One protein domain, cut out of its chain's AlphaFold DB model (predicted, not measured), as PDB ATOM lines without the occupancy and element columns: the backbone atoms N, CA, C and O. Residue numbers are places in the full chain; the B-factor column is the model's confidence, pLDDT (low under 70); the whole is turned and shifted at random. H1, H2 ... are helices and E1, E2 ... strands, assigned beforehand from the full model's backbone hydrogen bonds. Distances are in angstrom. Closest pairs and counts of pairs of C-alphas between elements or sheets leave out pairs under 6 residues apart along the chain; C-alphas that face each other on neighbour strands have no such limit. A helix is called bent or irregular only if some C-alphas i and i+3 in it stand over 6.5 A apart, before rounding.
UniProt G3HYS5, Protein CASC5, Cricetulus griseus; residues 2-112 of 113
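Overview. This is residues 2 to 112 of the 113 residues of the protein "Protein CASC5" of Cricetulus griseus (UniProt G3HYS5). A single twisted sheet of four antiparallel strands is covered on one face by three helices, H1 over one edge strand, H3 over an inner strand and H2 over the other edge strand, and the other face is bare of named helices. The long helix H1 reaches the sheet with its residues 19 to 29, while its first turns run on beyond the sheet's end and make much of the length. The printed part has 111 residues, with three named helices and four named strands in the order H1 E1 E2 E3 E4 H2 H3, and the sheet's order is E1 - E2 - E3 - E4. The class is mixed, helices and strands; the whole is compact, with a radius of gyration of the C-alphas of 13.9 A, and elongated, spanning 49 by 27 by 23 A.

Along the chain. H1, residues 2 to 29, begins at C-alpha 2 (394.769, 357.760, 458.244) and is 37.6 A long. It is irregular, with C-alphas 24 and 27 8.0 A apart, and has a kink of 57 degrees near residue 23. E1 is residues 31 to 37, 17.4 A. E2, residues 40 to 47, is 23.0 A long, and E3, residues 52 to 59, is 22.7 A long. E4 is residues 71 to 77, 18.4 A, and H2 is residues 82 to 90, 12.1 A. H3, residues 98 to 111, is 18.7 A long and ends at C-alpha 111 (425.594, 367.213, 430.874).

Arrangement. The strands form a meander, each the antiparallel neighbour of the one before, in three hairpins. N 35 and O 42 are 2.9 A apart between E1 and E2, N 43 and O 56 2.8 A between E2 and E3, and N 55 and O 74 2.8 A between E3 and E4. The helices lie on the same face, which gives two layers, helices on one face of a sheet. H1 lies over E1, at a height over the sheet of 12.7 A. H3 lies over E2, at 9.7 A, and runs along the strands, at 25 degrees to E2 on the local plane. H2 lies over E4, at 10.1 A, slantwise to the strands. H3 touches H1, closest at the C-alphas of Tyr 107 and Tyr 29, 5.3 A, with a shallow tilt of 29 degrees, the same way. H3 touches H2, closest at the C-alphas of Val 102 and Ile 89, 5.9 A, with a steep tilt of 50 degrees, opposite ways. H1 and H2 are apart. Every O i to N i+4 pair is within hydrogen-bond range in H2 and H3; in H1 it is 21 of 24.

Size, cuts and confidence. The two C-alphas farthest apart are those of Leu 2 and Ala 49, 49.2 A. The printed part has no cut. The link from E3 to E4, 11 residues, is long. No printed residue is under 70 in pLDDT.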
ATOM      1  N   LEU A   2     394.069 356.598 457.647       89.50
ATOM      2  CA  LEU A   2     394.769 357.760 458.244       89.50
ATOM      3  C   LEU A   2     396.298 357.691 458.086       89.50
ATOM      4  O   LEU A   2     396.907 358.674 457.686       89.50
ATOM      5  N   GLN A   3     396.898 356.522 458.325       86.19
ATOM      6  CA  GLN A   3     398.346 356.322 458.167       86.19
ATOM      7  C   GLN A   3     398.813 356.499 456.713       86.19
ATOM      8  O   GLN A   3     399.824 357.150 456.472       86.19
ATOM      9  N   GLU A   4     398.057 355.977 455.746       86.69
ATOM     10  CA  GLU A   4     398.353 356.132 454.313       86.69
ATOM     11  C   GLU A   4     398.242 357.595 453.881       86.69
ATOM     12  O   GLU A   4     399.118 358.101 453.186       86.69
ATOM     13  N   LEU A   5     397.209 358.307 454.347       89.69
ATOM     14  CA  LEU A   5     397.048 359.730 454.070       89.69
ATOM     15  C   LEU A   5     398.192 360.553 454.680       89.69
ATOM     16  O   LEU A   5     398.742 361.421 454.008       89.69
ATOM     17  N   SER A   6     398.581 360.271 455.927       91.44
ATOM     18  CA  SER A   6     399.726 360.928 456.568       91.44
ATOM     19  C   SER A   6     401.027 360.693 455.799       91.44
ATOM     20  O   SER A   6     401.813 361.627 455.646       91.44
ATOM     21  N   LEU A   7     401.238 359.478 455.282       91.75
ATOM     22  CA  LEU A   7     402.408 359.148 454.473       91.75
ATOM     23  C   LEU A   7     402.420 359.937 453.158       91.75
ATOM     24  O   LEU A   7     403.418 360.581 452.845       91.75
ATOM     25  N   VAL A   8     401.295 359.955 452.435       93.12
ATOM     26  CA  VAL A   8     401.144 360.713 451.182       93.12
ATOM     27  C   VAL A   8     401.400 362.204 451.404       93.12
ATOM     28  O   VAL A   8     402.164 362.818 450.664       93.12
ATOM     29  N   VAL A   9     400.813 362.794 452.451       94.62
ATOM     30  CA  VAL A   9     401.037 364.209 452.790       94.62
ATOM     31  C   VAL A   9     402.513 364.473 453.088       94.62
ATOM     32  O   VAL A   9     403.058 365.479 452.633       94.62
ATOM     33  N   ASN A  10     403.176 363.570 453.815       94.56
ATOM     34  CA  ASN A  10     404.596 363.707 454.110       94.56
ATOM     35  C   ASN A  10     405.462 363.631 452.842       94.56
ATOM     36  O   ASN A  10     406.311 364.499 452.652       94.56
ATOM     37  N   HIS A  11     405.228 362.664 451.953       95.19
ATOM     38  CA  HIS A  11     405.977 362.560 450.697       95.19
ATOM     39  C   HIS A  11     405.745 363.764 449.777       95.19
ATOM     40  O   HIS A  11     406.698 364.283 449.204       95.19
ATOM     41  N   CYS A  12     404.512 364.270 449.678       94.44
ATOM     42  CA  CYS A  12     404.225 365.483 448.908       94.44
ATOM     43  C   CYS A  12     404.931 366.717 449.489       94.44
ATOM     44  O   CYS A  12     405.433 367.550 448.734       94.44
ATOM     45  N   ARG A  13     405.010 366.836 450.824       96.38
ATOM     46  CA  ARG A  13     405.793 367.897 451.478       96.38
ATOM     47  C   ARG A  13     407.276 367.780 451.120       96.38
ATOM     48  O   ARG A  13     407.872 368.778 450.729       96.38
ATOM     49  N   LEU A  14     407.848 366.578 451.211       96.81
ATOM     50  CA  LEU A  14     409.245 366.319 450.850       96.81
ATOM     51  C   LEU A  14     409.518 366.632 449.371       96.81
ATOM     52  O   LEU A  14     410.497 367.306 449.071       96.81
ATOM     53  N   LEU A  15     408.621 366.254 448.455       96.88
ATOM     54  CA  LEU A  15     408.709 366.622 447.037       96.88
ATOM     55  C   LEU A  15     408.744 368.146 446.838       96.88
ATOM     56  O   LEU A  15     409.534 368.652 446.042       96.88
ATOM     57  N   GLY A  16     407.923 368.894 447.582       96.56
ATOM     58  CA  GLY A  16     407.971 370.358 447.579       96.56
ATOM     59  C   GLY A  16     409.344 370.899 447.993       96.56
ATOM     60  O   GLY A  16     409.881 371.793 447.341       96.56
ATOM     61  N   GLU A  17     409.955 370.316 449.025       98.06
ATOM     62  CA  GLU A  17     411.303 370.679 449.486       98.06
ATOM     63  C   GLU A  17     412.388 370.338 448.455       98.06
ATOM     64  O   GLU A  17     413.351 371.089 448.286       98.06
ATOM     65  N   GLU A  18     412.230 369.236 447.723       98.06
ATOM     66  CA  GLU A  18     413.101 368.891 446.600       98.06
ATOM     67  C   GLU A  18     413.019 369.914 445.466       98.06
ATOM     68  O   GLU A  18     414.055 370.339 444.952       98.06
ATOM     69  N   ILE A  19     411.812 370.347 445.105       97.56
ATOM     70  CA  ILE A  19     411.600 371.358 444.063       97.56
ATOM     71  C   ILE A  19     412.208 372.699 444.483       97.56
ATOM     72  O   ILE A  19     412.906 373.323 443.687       97.56
ATOM     73  N   GLU A  20     412.010 373.136 445.729       98.06
ATOM     74  CA  GLU A  20     412.620 374.375 446.231       98.06
ATOM     75  C   GLU A  20     414.152 374.293 446.277       98.06
ATOM     76  O   GLU A  20     414.847 375.248 445.920       98.06
ATOM     77  N   PHE A  21     414.706 373.129 446.631       98.38
ATOM     78  CA  PHE A  21     416.141 372.890 446.510       98.38
ATOM     79  C   PHE A  21     416.610 373.051 445.059       98.38
ATOM     80  O   PHE A  21     417.598 373.743 444.811       98.38
ATOM     81  N   LEU A  22     415.910 372.445 444.100       98.38
ATOM     82  CA  LEU A  22     416.271 372.512 442.685       98.38
ATOM     83  C   LEU A  22     416.112 373.920 442.109       98.38
ATOM     84  O   LEU A  22     416.956 374.337 441.326       98.38
ATOM     85  N   LYS A  23     415.117 374.702 442.534       97.75
ATOM     86  CA  LYS A  23     415.007 376.116 442.135       97.75
ATOM     87  C   LYS A  23     416.213 376.932 442.592       97.75
ATOM     88  O   LYS A  23     416.678 377.809 441.872       97.75
ATOM     89  N   ARG A  24     416.733 376.642 443.787       97.88
ATOM     90  CA  ARG A  24     417.875 377.362 444.362       97.88
ATOM     91  C   ARG A  24     419.225 376.900 443.812       97.88
ATOM     92  O   ARG A  24     420.121 377.723 443.651       97.88
ATOM     93  N   TRP A  25     419.389 375.601 443.578       98.12
ATOM     94  CA  TRP A  25     420.681 374.977 443.268       98.12
ATOM     95  C   TRP A  25     420.750 374.340 441.876       98.12
ATOM     96  O   TRP A  25     421.787 373.795 441.510       98.12
ATOM     97  N   GLY A  26     419.675 374.424 441.092       97.75
ATOM     98  CA  GLY A  26     419.549 373.874 439.741       97.75
ATOM     99  C   GLY A  26     420.704 374.215 438.799       97.75
ATOM    100  O   GLY A  26     421.215 373.295 438.157       97.75
ATOM    101  N   PRO A  27     421.219 375.460 438.774       97.44
ATOM    102  CA  PRO A  27     422.337 375.812 437.900       97.44
ATOM    103  C   PRO A  27     423.600 374.956 438.097       97.44
ATOM    104  O   PRO A  27     424.347 374.756 437.144       97.44
ATOM    105  N   ASN A  28     423.814 374.372 439.285       97.56
ATOM    106  CA  ASN A  28     424.932 373.449 439.537       97.56
ATOM    107  C   ASN A  28     424.810 372.115 438.778       97.56
ATOM    108  O   ASN A  28     425.765 371.344 438.735       97.56
ATOM    109  N   TYR A  29     423.635 371.834 438.219       97.81
ATOM    110  CA  TYR A  29     423.291 370.624 437.476       97.81
ATOM    111  C   TYR A  29     422.893 370.946 436.030       97.81
ATOM    112  O   TYR A  29     422.186 370.161 435.400       97.81
ATOM    113  N   SER A  30     423.272 372.127 435.523       97.69
ATOM    114  CA  SER A  30     422.840 372.634 434.212       97.69
ATOM    115  C   SER A  30     421.311 372.726 434.056       97.69
ATOM    116  O   SER A  30     420.804 372.765 432.935       97.69
ATOM    117  N   LEU A  31     420.573 372.779 435.174       98.38
ATOM    118  CA  LEU A  31     419.128 373.001 435.220       98.38
ATOM    119  C   LEU A  31     418.870 374.510 435.262       98.38
ATOM    120  O   LEU A  31     419.136 375.171 436.267       98.38
ATOM    121  N   MET A  32     418.391 375.044 434.143       97.50
ATOM    122  CA  MET A  32     418.302 376.481 433.878       97.50
ATOM    123  C   MET A  32     416.943 377.074 434.225       97.50
ATOM    124  O   MET A  32     416.876 378.245 434.588       97.50
ATOM    125  N   ASP A  33     415.874 376.290 434.093       98.06
ATOM    126  CA  ASP A  33     414.526 376.732 434.440       98.06
ATOM    127  C   ASP A  33     413.690 375.590 435.022       98.06
ATOM    128  O   ASP A  33     413.886 374.416 434.693       98.06
ATOM    129  N   ILE A  34     412.767 375.961 435.909       98.38
ATOM    130  CA  ILE A  34     411.817 375.060 436.559       98.38
ATOM    131  C   ILE A  34     410.445 375.714 436.535       98.38
ATOM    132  O   ILE A  34     410.221 376.742 437.175       98.38
ATOM    133  N   ASN A  35     409.495 375.069 435.871       97.62
ATOM    134  CA  ASN A  35     408.133 375.562 435.743       97.62
ATOM    135  C   ASN A  35     407.137 374.497 436.215       97.62
ATOM    136  O   ASN A  35     407.264 373.323 435.876       97.62
ATOM    137  N   MET A  36     406.143 374.912 436.998       95.19
ATOM    138  CA  MET A  36     405.068 374.044 437.468       95.19
ATOM    139  C   MET A  36     403.745 374.448 436.818       95.19
ATOM    140  O   MET A  36     403.318 375.596 436.939       95.19
ATOM    141  N   ASN A  37     403.069 373.490 436.192       95.25
ATOM    142  CA  ASN A  37     401.720 373.645 435.663       95.25
ATOM    143  C   ASN A  37     400.822 372.531 436.213       95.25
ATOM    144  O   ASN A  37     400.867 371.403 435.735       95.25
ATOM    145  N   ASN A  38     400.005 372.832 437.224       94.50
ATOM    146  CA  ASN A  38     399.235 371.826 437.968       94.50
ATOM    147  C   ASN A  38     400.141 370.710 438.521       94.50
ATOM    148  O   ASN A  38     400.901 370.943 439.456       94.50
ATOM    149  N   THR A  39     400.058 369.510 437.947       95.56
ATOM    150  CA  THR A  39     400.871 368.339 438.298       95.56
ATOM    151  C   THR A  39     401.987 368.074 437.288       95.56
ATOM    152  O   THR A  39     402.610 367.020 437.336       95.56
ATOM    153  N   GLU A  40     402.240 368.990 436.355       97.88
ATOM    154  CA  GLU A  40     403.327 368.895 435.383       97.88
ATOM    155  C   GLU A  40     404.512 369.743 435.838       97.88
ATOM    156  O   GLU A  40     404.428 370.971 435.916       97.88
ATOM    157  N   LEU A  41     405.631 369.077 436.115       98.38
ATOM    158  CA  LEU A  41     406.896 369.713 436.453       98.38
ATOM    159  C   LEU A  41     407.802 369.725 435.224       98.38
ATOM    160  O   LEU A  41     408.285 368.681 434.792       98.38
ATOM    161  N   ARG A  42     408.054 370.915 434.688       98.50
ATOM    162  CA  ARG A  42     408.955 371.149 433.558       98.50
ATOM    163  C   ARG A  42     410.328 371.564 434.046       98.50
ATOM    164  O   ARG A  42     410.440 372.506 434.829       98.50
ATOM    165  N   LEU A  43     411.350 370.864 433.569       98.69
ATOM    166  CA  LEU A  43     412.757 371.091 433.875       98.69
ATOM    167  C   LEU A  43     413.524 371.340 432.574       98.69
ATOM    168  O   LEU A  43     413.637 370.435 431.746       98.69
ATOM    169  N   LEU A  44     414.068 372.546 432.405       98.62
ATOM    170  CA  LEU A  44     414.886 372.902 431.245       98.62
ATOM    171  C   LEU A  44     416.368 372.717 431.564       98.62
ATOM    172  O   LEU A  44     416.934 373.456 432.372       98.62
ATOM    173  N   PHE A  45     417.017 371.794 430.866       98.50
ATOM    174  CA  PHE A  45     418.454 371.581 430.943       98.50
ATOM    175  C   PHE A  45     419.169 372.254 429.774       98.50
ATOM    176  O   PHE A  45     418.705 372.212 428.633       98.50
ATOM    177  N   SER A  46     420.319 372.872 430.046       97.44
ATOM    178  CA  SER A  46     421.174 373.443 429.005       97.44
ATOM    179  C   SER A  46     422.636 373.443 429.435       97.44
ATOM    180  O   SER A  46     422.988 374.014 430.466       97.44
ATOM    181  N   SER A  47     423.502 372.877 428.601       96.44
ATOM    182  CA  SER A  47     424.955 372.923 428.757       96.44
ATOM    183  C   SER A  47     425.590 373.166 427.393       96.44
ATOM    184  O   SER A  47     425.420 372.374 426.468       96.44
ATOM    185  N   SER A  48     426.305 374.281 427.242       93.19
ATOM    186  CA  SER A  48     427.075 374.547 426.021       93.19
ATOM    187  C   SER A  48     428.307 373.654 425.918       93.19
ATOM    188  O   SER A  48     428.722 373.348 424.806       93.19
ATOM    189  N   ALA A  49     428.867 373.246 427.060       93.50
ATOM    190  CA  ALA A  49     430.039 372.383 427.146       93.50
ATOM    191  C   ALA A  49     429.706 370.983 426.588       93.50
ATOM    192  O   ALA A  49     430.250 370.590 425.558       93.50
ATOM    193  N   ALA A  50     428.634 370.372 427.106       95.00
ATOM    194  CA  ALA A  50     428.103 369.097 426.613       95.00
ATOM    195  C   ALA A  50     427.297 369.210 425.300       95.00
ATOM    196  O   ALA A  50     426.718 368.231 424.833       95.00
ATOM    197  N   PHE A  51     427.207 370.409 424.705       95.06
ATOM    198  CA  PHE A  51     426.463 370.672 423.466       95.06
ATOM    199  C   PHE A  51     425.006 370.151 423.493       95.06
ATOM    200  O   PHE A  51     424.507 369.580 422.522       95.06
ATOM    201  N   ALA A  52     424.306 370.357 424.613       96.75
ATOM    202  CA  ALA A  52     422.978 369.795 424.859       96.75
ATOM    203  C   ALA A  52     422.001 370.833 425.427       96.75
ATOM    204  O   ALA A  52     422.335 371.618 426.321       96.75
ATOM    205  N   LYS A  53     420.762 370.823 424.924       98.12
ATOM    206  CA  LYS A  53     419.632 371.570 425.483       98.12
ATOM    207  C   LYS A  53     418.331 370.812 425.256       98.12
ATOM    208  O   LYS A  53     417.923 370.601 424.116       98.12
ATOM    209  N   PHE A  54     417.638 370.480 426.334       98.38
ATOM    210  CA  PHE A  54     416.381 369.740 426.292       98.38
ATOM    211  C   PHE A  54     415.512 370.087 427.499       98.38
ATOM    212  O   PHE A  54     416.008 370.498 428.546       98.38
ATOM    213  N   GLU A  55     414.207 369.913 427.351       98.50
ATOM    214  CA  GLU A  55     413.226 370.072 428.417       98.50
ATOM    215  C   GLU A  55     412.597 368.716 428.742       98.50
ATOM    216  O   GLU A  55     412.231 367.959 427.840       98.50
ATOM    217  N   ILE A  56     412.475 368.399 430.030       98.38
ATOM    218  CA  ILE A  56     411.756 367.217 430.513       98.38
ATOM    219  C   ILE A  56     410.512 367.687 431.252       98.38
ATOM    220  O   ILE A  56     410.601 368.512 432.160       98.38
ATOM    221  N   THR A  57     409.360 367.125 430.895       98.56
ATOM    222  CA  THR A  57     408.104 367.339 431.620       98.56
ATOM    223  C   THR A  57     407.750 366.076 432.387       98.56
ATOM    224  O   THR A  57     407.425 365.065 431.769       98.56
ATOM    225  N   PHE A  58     407.789 366.132 433.716       98.12
ATOM    226  CA  PHE A  58     407.360 365.056 434.606       98.12
ATOM    227  C   PHE A  58     405.892 365.212 435.000       98.12
ATOM    228  O   PHE A  58     405.470 366.289 435.421       98.12
ATOM    229  N   SER A  59     405.130 364.121 434.947       97.25
ATOM    230  CA  SER A  59     403.770 364.051 435.487       97.25
ATOM    231  C   SER A  59     403.808 363.573 436.940       97.25
ATOM    232  O   SER A  59     404.017 362.395 437.225       97.25
ATOM    233  N   LEU A  60     403.616 364.496 437.877       95.62
ATOM    234  CA  LEU A  60     403.617 364.230 439.312       95.62
ATOM    235  C   LEU A  60     402.308 363.568 439.762       95.62
ATOM    236  O   LEU A  60     401.234 363.821 439.218       95.62
ATOM    237  N   SER A  61     402.386 362.748 440.810       93.88
ATOM    238  CA  SER A  61     401.207 362.177 441.463       93.88
ATOM    239  C   SER A  61     401.422 362.019 442.968       93.88
ATOM    240  O   SER A  61     402.553 362.018 443.451       93.88
ATOM    241  N   ALA A  62     400.329 361.810 443.704       92.31
ATOM    242  CA  ALA A  62     400.357 361.539 445.142       92.31
ATOM    243  C   ALA A  62     401.064 360.218 445.520       92.31
ATOM    244  O   ALA A  62     401.314 359.977 446.696       92.31
ATOM    245  N   HIS A  63     401.393 359.369 444.539       91.25
ATOM    246  CA  HIS A  63     402.148 358.134 444.756       91.25
ATOM    247  C   HIS A  63     403.660 358.368 444.807       91.25
ATOM    248  O   HIS A  63     404.404 357.417 445.015       91.25
ATOM    249  N   TYR A  64     404.138 359.599 444.613       93.62
ATOM    250  CA  TYR A  64     405.554 359.923 444.761       93.62
ATOM    251  C   TYR A  64     406.073 359.566 446.176       93.62
ATOM    252  O   TYR A  64     405.340 359.769 447.147       93.62
ATOM    253  N   PRO A  65     407.315 359.063 446.329       94.06
ATOM    254  CA  PRO A  65     408.258 358.631 445.288       94.06
ATOM    255  C   PRO A  65     408.104 357.145 444.899       94.06
ATOM    256  O   PRO A  65     408.985 356.584 444.267       94.06
ATOM    257  N   LEU A  66     407.005 356.482 445.271       92.81
ATOM    258  CA  LEU A  66     406.831 355.021 445.219       92.81
ATOM    259  C   LEU A  66     406.679 354.429 443.805       92.81
ATOM    260  O   LEU A  66     406.607 353.210 443.659       92.81
ATOM    261  N   ALA A  67     406.594 355.263 442.771       89.94
ATOM    262  CA  ALA A  67     406.490 354.836 441.381       89.94
ATOM    263  C   ALA A  67     407.365 355.726 440.481       89.94
ATOM    264  O   ALA A  67     407.503 356.919 440.772       89.94
ATOM    265  N   PRO A  68     407.920 355.186 439.377       88.88
ATOM    266  CA  PRO A  68     408.654 355.989 438.408       88.88
ATOM    267  C   PRO A  68     407.782 357.125 437.877       88.88
ATOM    268  O   PRO A  68     406.609 356.920 437.565       88.88
ATOM    269  N   LEU A  69     408.362 358.318 437.761       91.12
ATOM    270  CA  LEU A  69     407.667 359.477 437.214       91.12
ATOM    271  C   LEU A  69     407.474 359.300 435.702       91.12
ATOM    272  O   LEU A  69     408.473 359.230 434.981       91.12
ATOM    273  N   PRO A  70     406.226 359.271 435.199       95.81
ATOM    274  CA  PRO A  70     405.981 359.406 433.774       95.81
ATOM    275  C   PRO A  70     406.551 360.736 433.294       95.81
ATOM    276  O   PRO A  70     406.449 361.751 433.992       95.81
ATOM    277  N   PHE A  71     407.153 360.737 432.110       97.94
ATOM    278  CA  PHE A  71     407.744 361.943 431.562       97.94
ATOM    279  C   PHE A  71     407.638 361.998 430.044       97.94
ATOM    280  O   PHE A  71     407.457 360.988 429.367       97.94
ATOM    281  N   THR A  72     407.776 363.207 429.520       98.12
ATOM    282  CA  THR A  72     408.032 363.465 428.104       98.12
ATOM    283  C   THR A  72     409.294 364.305 427.975       98.12
ATOM    284  O   THR A  72     409.695 364.985 428.922       98.12
ATOM    285  N   ILE A  73     409.935 364.241 426.810       98.00
ATOM    286  CA  ILE A  73     411.133 365.020 426.503       98.00
ATOM    287  C   ILE A  73     410.910 365.844 425.240       98.00
ATOM    288  O   ILE A  73     410.406 365.345 424.234       98.00
ATOM    289  N   GLN A  74     411.340 367.098 425.291       98.00
ATOM    290  CA  GLN A  74     411.491 367.960 424.135       98.00
ATOM    291  C   GLN A  74     412.971 368.302 423.976       98.00
ATOM    292  O   GLN A  74     413.526 369.114 424.713       98.00
ATOM    293  N   ASN A  75     413.624 367.682 422.998       97.38
ATOM    294  CA  ASN A  75     414.991 368.040 422.651       97.38
ATOM    295  C   ASN A  75     414.992 369.322 421.805       97.38
ATOM    296  O   ASN A  75     414.288 369.408 420.797       97.38
ATOM    297  N   HIS A  76     415.781 370.317 422.207       96.50
ATOM    298  CA  HIS A  76     415.983 371.543 421.432       96.50
ATOM    299  C   HIS A  76     417.298 371.508 420.657       96.50
ATOM    300  O   HIS A  76     417.399 372.133 419.601       96.50
ATOM    301  N   PHE A  77     418.311 370.830 421.201       91.81
ATOM    302  CA  PHE A  77     419.660 370.806 420.662       91.81
ATOM    303  C   PHE A  77     420.492 369.667 421.269       91.81
ATOM    304  O   PHE A  77     420.411 369.415 422.470       91.81
ATOM    305  N   GLY A  78     421.346 369.034 420.463       93.38
ATOM    306  CA  GLY A  78     422.076 367.822 420.847       93.38
ATOM    307  C   GLY A  78     421.297 366.552 420.492       93.38
ATOM    308  O   GLY A  78     420.326 366.611 419.736       93.38
ATOM    309  N   ASN A  79     421.720 365.401 421.022       92.31
ATOM    310  CA  ASN A  79     421.170 364.083 420.659       92.31
ATOM    311  C   ASN A  79     420.405 363.388 421.797       92.31
ATOM    312  O   ASN A  79     420.044 362.222 421.653       92.31
ATOM    313  N   THR A  80     420.150 364.087 422.908       95.44
ATOM    314  CA  THR A  80     419.480 363.503 424.074       95.44
ATOM    315  C   THR A  80     418.053 363.089 423.736       95.44
ATOM    316  O   THR A  80     417.233 363.903 423.300       95.44
ATOM    317  N   GLY A  81     417.769 361.802 423.927       94.19
ATOM    318  CA  GLY A  81     416.509 361.169 423.545       94.19
ATOM    319  C   GLY A  81     415.732 360.594 424.724       94.19
ATOM    320  O   GLY A  81     416.230 360.487 425.843       94.19
ATOM    321  N   HIS A  82     414.491 360.180 424.457       96.75
ATOM    322  CA  HIS A  82     413.617 359.592 425.474       96.75
ATOM    323  C   HIS A  82     414.222 358.333 426.111       96.75
ATOM    324  O   HIS A  82     414.248 358.228 427.333       96.75
ATOM    325  N   ASP A  83     414.739 357.403 425.305       96.62
ATOM    326  CA  ASP A  83     415.227 356.106 425.796       96.62
ATOM    327  C   ASP A  83     416.475 356.239 426.675       96.62
ATOM    328  O   ASP A  83     416.621 355.520 427.662       96.62
ATOM    329  N   GLU A  84     417.343 357.203 426.365       95.94
ATOM    330  CA  GLU A  84     418.510 357.539 427.182       95.94
ATOM    331  C   GLU A  84     418.084 358.068 428.558       95.94
ATOM    332  O   GLU A  84     418.523 357.552 429.588       95.94
ATOM    333  N   ILE A  85     417.162 359.037 428.591       97.25
ATOM    334  CA  ILE A  85     416.625 359.574 429.847       97.25
ATOM    335  C   ILE A  85     415.854 358.501 430.627       97.25
ATOM    336  O   ILE A  85     416.000 358.411 431.846       97.25
ATOM    337  N   ALA A  86     415.088 357.641 429.951       97.50
ATOM    338  CA  ALA A  86     414.382 356.531 430.587       97.50
ATOM    339  C   ALA A  86     415.365 355.554 431.248       97.50
ATOM    340  O   ALA A  86     415.166 355.157 432.398       97.50
ATOM    341  N   ALA A  87     416.459 355.214 430.556       96.94
ATOM    342  CA  ALA A  87     417.512 354.369 431.100       96.94
ATOM    343  C   ALA A  87     418.171 355.015 432.327       96.94
ATOM    344  O   ALA A  87     418.386 354.332 433.325       96.94
ATOM    345  N   ILE A  88     418.436 356.325 432.302       95.69
ATOM    346  CA  ILE A  88     418.989 357.073 433.442       95.69
ATOM    347  C   ILE A  88     418.039 357.036 434.641       95.69
ATOM    348  O   ILE A  88     418.451 356.650 435.735       95.69
ATOM    349  N   ILE A  89     416.767 357.383 434.437       95.56
ATOM    350  CA  ILE A  89     415.749 357.402 435.495       95.56
ATOM    351  C   ILE A  89     415.586 356.010 436.115       95.56
ATOM    352  O   ILE A  89     415.486 355.896 437.333       95.56
ATOM    353  N   SER A  90     415.641 354.945 435.307       95.44
ATOM    354  CA  SER A  90     415.497 353.568 435.798       95.44
ATOM    355  C   SER A  90     416.605 353.116 436.759       95.44
ATOM    356  O   SER A  90     416.405 352.166 437.513       95.44
ATOM    357  N   LYS A  91     417.766 353.791 436.757       94.50
ATOM    358  CA  LYS A  91     418.875 353.516 437.686       94.50
ATOM    359  C   LYS A  91     418.650 354.132 439.069       94.50
ATOM    360  O   LYS A  91     419.342 353.754 440.012       94.50
ATOM    361  N   VAL A  92     417.751 355.112 439.192       96.75
ATOM    362  CA  VAL A  92     417.576 355.883 440.425       96.75
ATOM    363  C   VAL A  92     416.602 355.153 441.364       96.75
ATOM    364  O   VAL A  92     415.483 354.850 440.950       96.75
ATOM    365  N   PRO A  93     416.982 354.870 442.624       96.38
ATOM    366  CA  PRO A  93     416.092 354.216 443.582       96.38
ATOM    367  C   PRO A  93     414.864 355.068 443.924       96.38
ATOM    368  O   PRO A  93     414.987 356.266 444.165       96.38
ATOM    369  N   LEU A  94     413.690 354.434 443.994       95.69
ATOM    370  CA  LEU A  94     412.405 355.055 444.341       95.69
ATOM    371  C   LEU A  94     412.300 355.323 445.855       95.69
ATOM    372  O   LEU A  94     411.612 354.607 446.582       95.69
ATOM    373  N   GLU A  95     413.015 356.338 446.337       94.31
ATOM    374  CA  GLU A  95     413.104 356.708 447.756       94.31
ATOM    375  C   GLU A  95     413.069 358.231 447.974       94.31
ATOM    376  O   GLU A  95     412.945 359.015 447.030       94.31
ATOM    377  N   ASP A  96     413.164 358.675 449.229       91.94
ATOM    378  CA  ASP A  96     413.274 360.101 449.548       91.94
ATOM    379  C   ASP A  96     414.433 360.741 448.769       91.94
ATOM    380  O   ASP A  96     415.541 360.209 448.720       91.94
ATOM    381  N   ASN A  97     414.215 361.944 448.233       95.50
ATOM    382  CA  ASN A  97     415.147 362.642 447.339       95.50
ATOM    383  C   ASN A  97     415.184 362.122 445.888       95.50
ATOM    384  O   ASN A  97     416.121 362.465 445.157       95.50
ATOM    385  N   TYR A  98     414.203 361.316 445.465       97.38
ATOM    386  CA  TYR A  98     414.149 360.736 444.121       97.38
ATOM    387  C   TYR A  98     414.334 361.774 443.008       97.38
ATOM    388  O   TYR A  98     415.236 361.630 442.186       97.38
ATOM    389  N   LEU A  99     413.553 362.858 442.998       97.88
ATOM    390  CA  LEU A  99     413.626 363.898 441.972       97.88
ATOM    391  C   LEU A  99     415.007 364.567 441.949       97.88
ATOM    392  O   LEU A  99     415.592 364.740 440.878       97.88
ATOM    393  N   LYS A 100     415.569 364.906 443.116       97.69
ATOM    394  CA  LYS A 100     416.935 365.456 443.188       97.69
ATOM    395  C   LYS A 100     417.965 364.480 442.635       97.69
ATOM    396  O   LYS A 100     418.902 364.907 441.964       97.69
ATOM    397  N   ASN A 101     417.822 363.193 442.930       97.94
ATOM    398  CA  ASN A 101     418.746 362.165 442.469       97.94
ATOM    399  C   ASN A 101     418.616 361.929 440.958       97.94
ATOM    400  O   ASN A 101     419.639 361.819 440.291       97.94
ATOM    401  N   VAL A 102     417.402 361.984 440.400       97.94
ATOM    402  CA  VAL A 102     417.165 361.993 438.947       97.94
ATOM    403  C   VAL A 102     417.880 363.168 438.282       97.94
ATOM    404  O   VAL A 102     418.655 362.954 437.354       97.94
ATOM    405  N   VAL A 103     417.698 364.396 438.780       98.25
ATOM    406  CA  VAL A 103     418.369 365.584 438.219       98.25
ATOM    407  C   VAL A 103     419.891 365.452 438.283       98.25
ATOM    408  O   VAL A 103     420.583 365.733 437.306       98.25
ATOM    409  N   LYS A 104     420.427 364.988 439.419       98.00
ATOM    410  CA  LYS A 104     421.867 364.748 439.576       98.00
ATOM    411  C   LYS A 104     422.378 363.701 438.593       98.00
ATOM    412  O   LYS A 104     423.448 363.907 438.031       98.00
ATOM    413  N   GLN A 105     421.642 362.607 438.397       97.75
ATOM    414  CA  GLN A 105     422.053 361.535 437.495       97.75
ATOM    415  C   GLN A 105     422.017 361.989 436.034       97.75
ATOM    416  O   GLN A 105     422.973 361.732 435.315       97.75
ATOM    417  N   ILE A 106     420.985 362.730 435.613       97.56
ATOM    418  CA  ILE A 106     420.932 363.350 434.275       97.56
ATOM    419  C   ILE A 106     422.145 364.254 434.068       97.56
ATOM    420  O   ILE A 106     422.802 364.185 433.033       97.56
ATOM    421  N   TYR A 107     422.481 365.070 435.069       97.75
ATOM    422  CA  TYR A 107     423.668 365.908 434.986       97.75
ATOM    423  C   TYR A 107     424.948 365.077 434.828       97.75
ATOM    424  O   TYR A 107     425.721 365.364 433.924       97.75
ATOM    425  N   GLN A 108     425.165 364.038 435.646       97.06
ATOM    426  CA  GLN A 108     426.365 363.194 435.539       97.06
ATOM    427  C   GLN A 108     426.468 362.449 434.202       97.06
ATOM    428  O   GLN A 108     427.566 362.363 433.666       97.06
ATOM    429  N   ASP A 109     425.362 361.897 433.697       95.88
ATOM    430  CA  ASP A 109     425.382 360.994 432.540       95.88
ATOM    431  C   ASP A 109     425.323 361.755 431.201       95.88
ATOM    432  O   ASP A 109     425.812 361.236 430.203       95.88
ATOM    433  N   VAL A 110     424.730 362.960 431.167       95.12
ATOM    434  CA  VAL A 110     424.428 363.679 429.910       95.12
ATOM    435  C   VAL A 110     425.103 365.047 429.807       95.12
ATOM    436  O   VAL A 110     425.426 365.484 428.707       95.12
ATOM    437  N   LEU A 111     425.266 365.775 430.916       95.31
ATOM    438  CA  LEU A 111     425.594 367.213 430.874       95.31
ATOM    439  C   LEU A 111     426.961 367.565 431.457       95.31
ATOM    440  O   LEU A 111     427.436 368.688 431.263       95.31
ATOM    441  N   LYS A 112     427.547 366.646 432.218       89.25
ATOM    442  CA  LYS A 112     428.854 366.792 432.835       89.25
ATOM    443  C   LYS A 112     429.907 366.283 431.857       89.25
ATOM    444  O   LYS A 112     430.019 365.078 431.655       89.25
TER     445      LYS A 112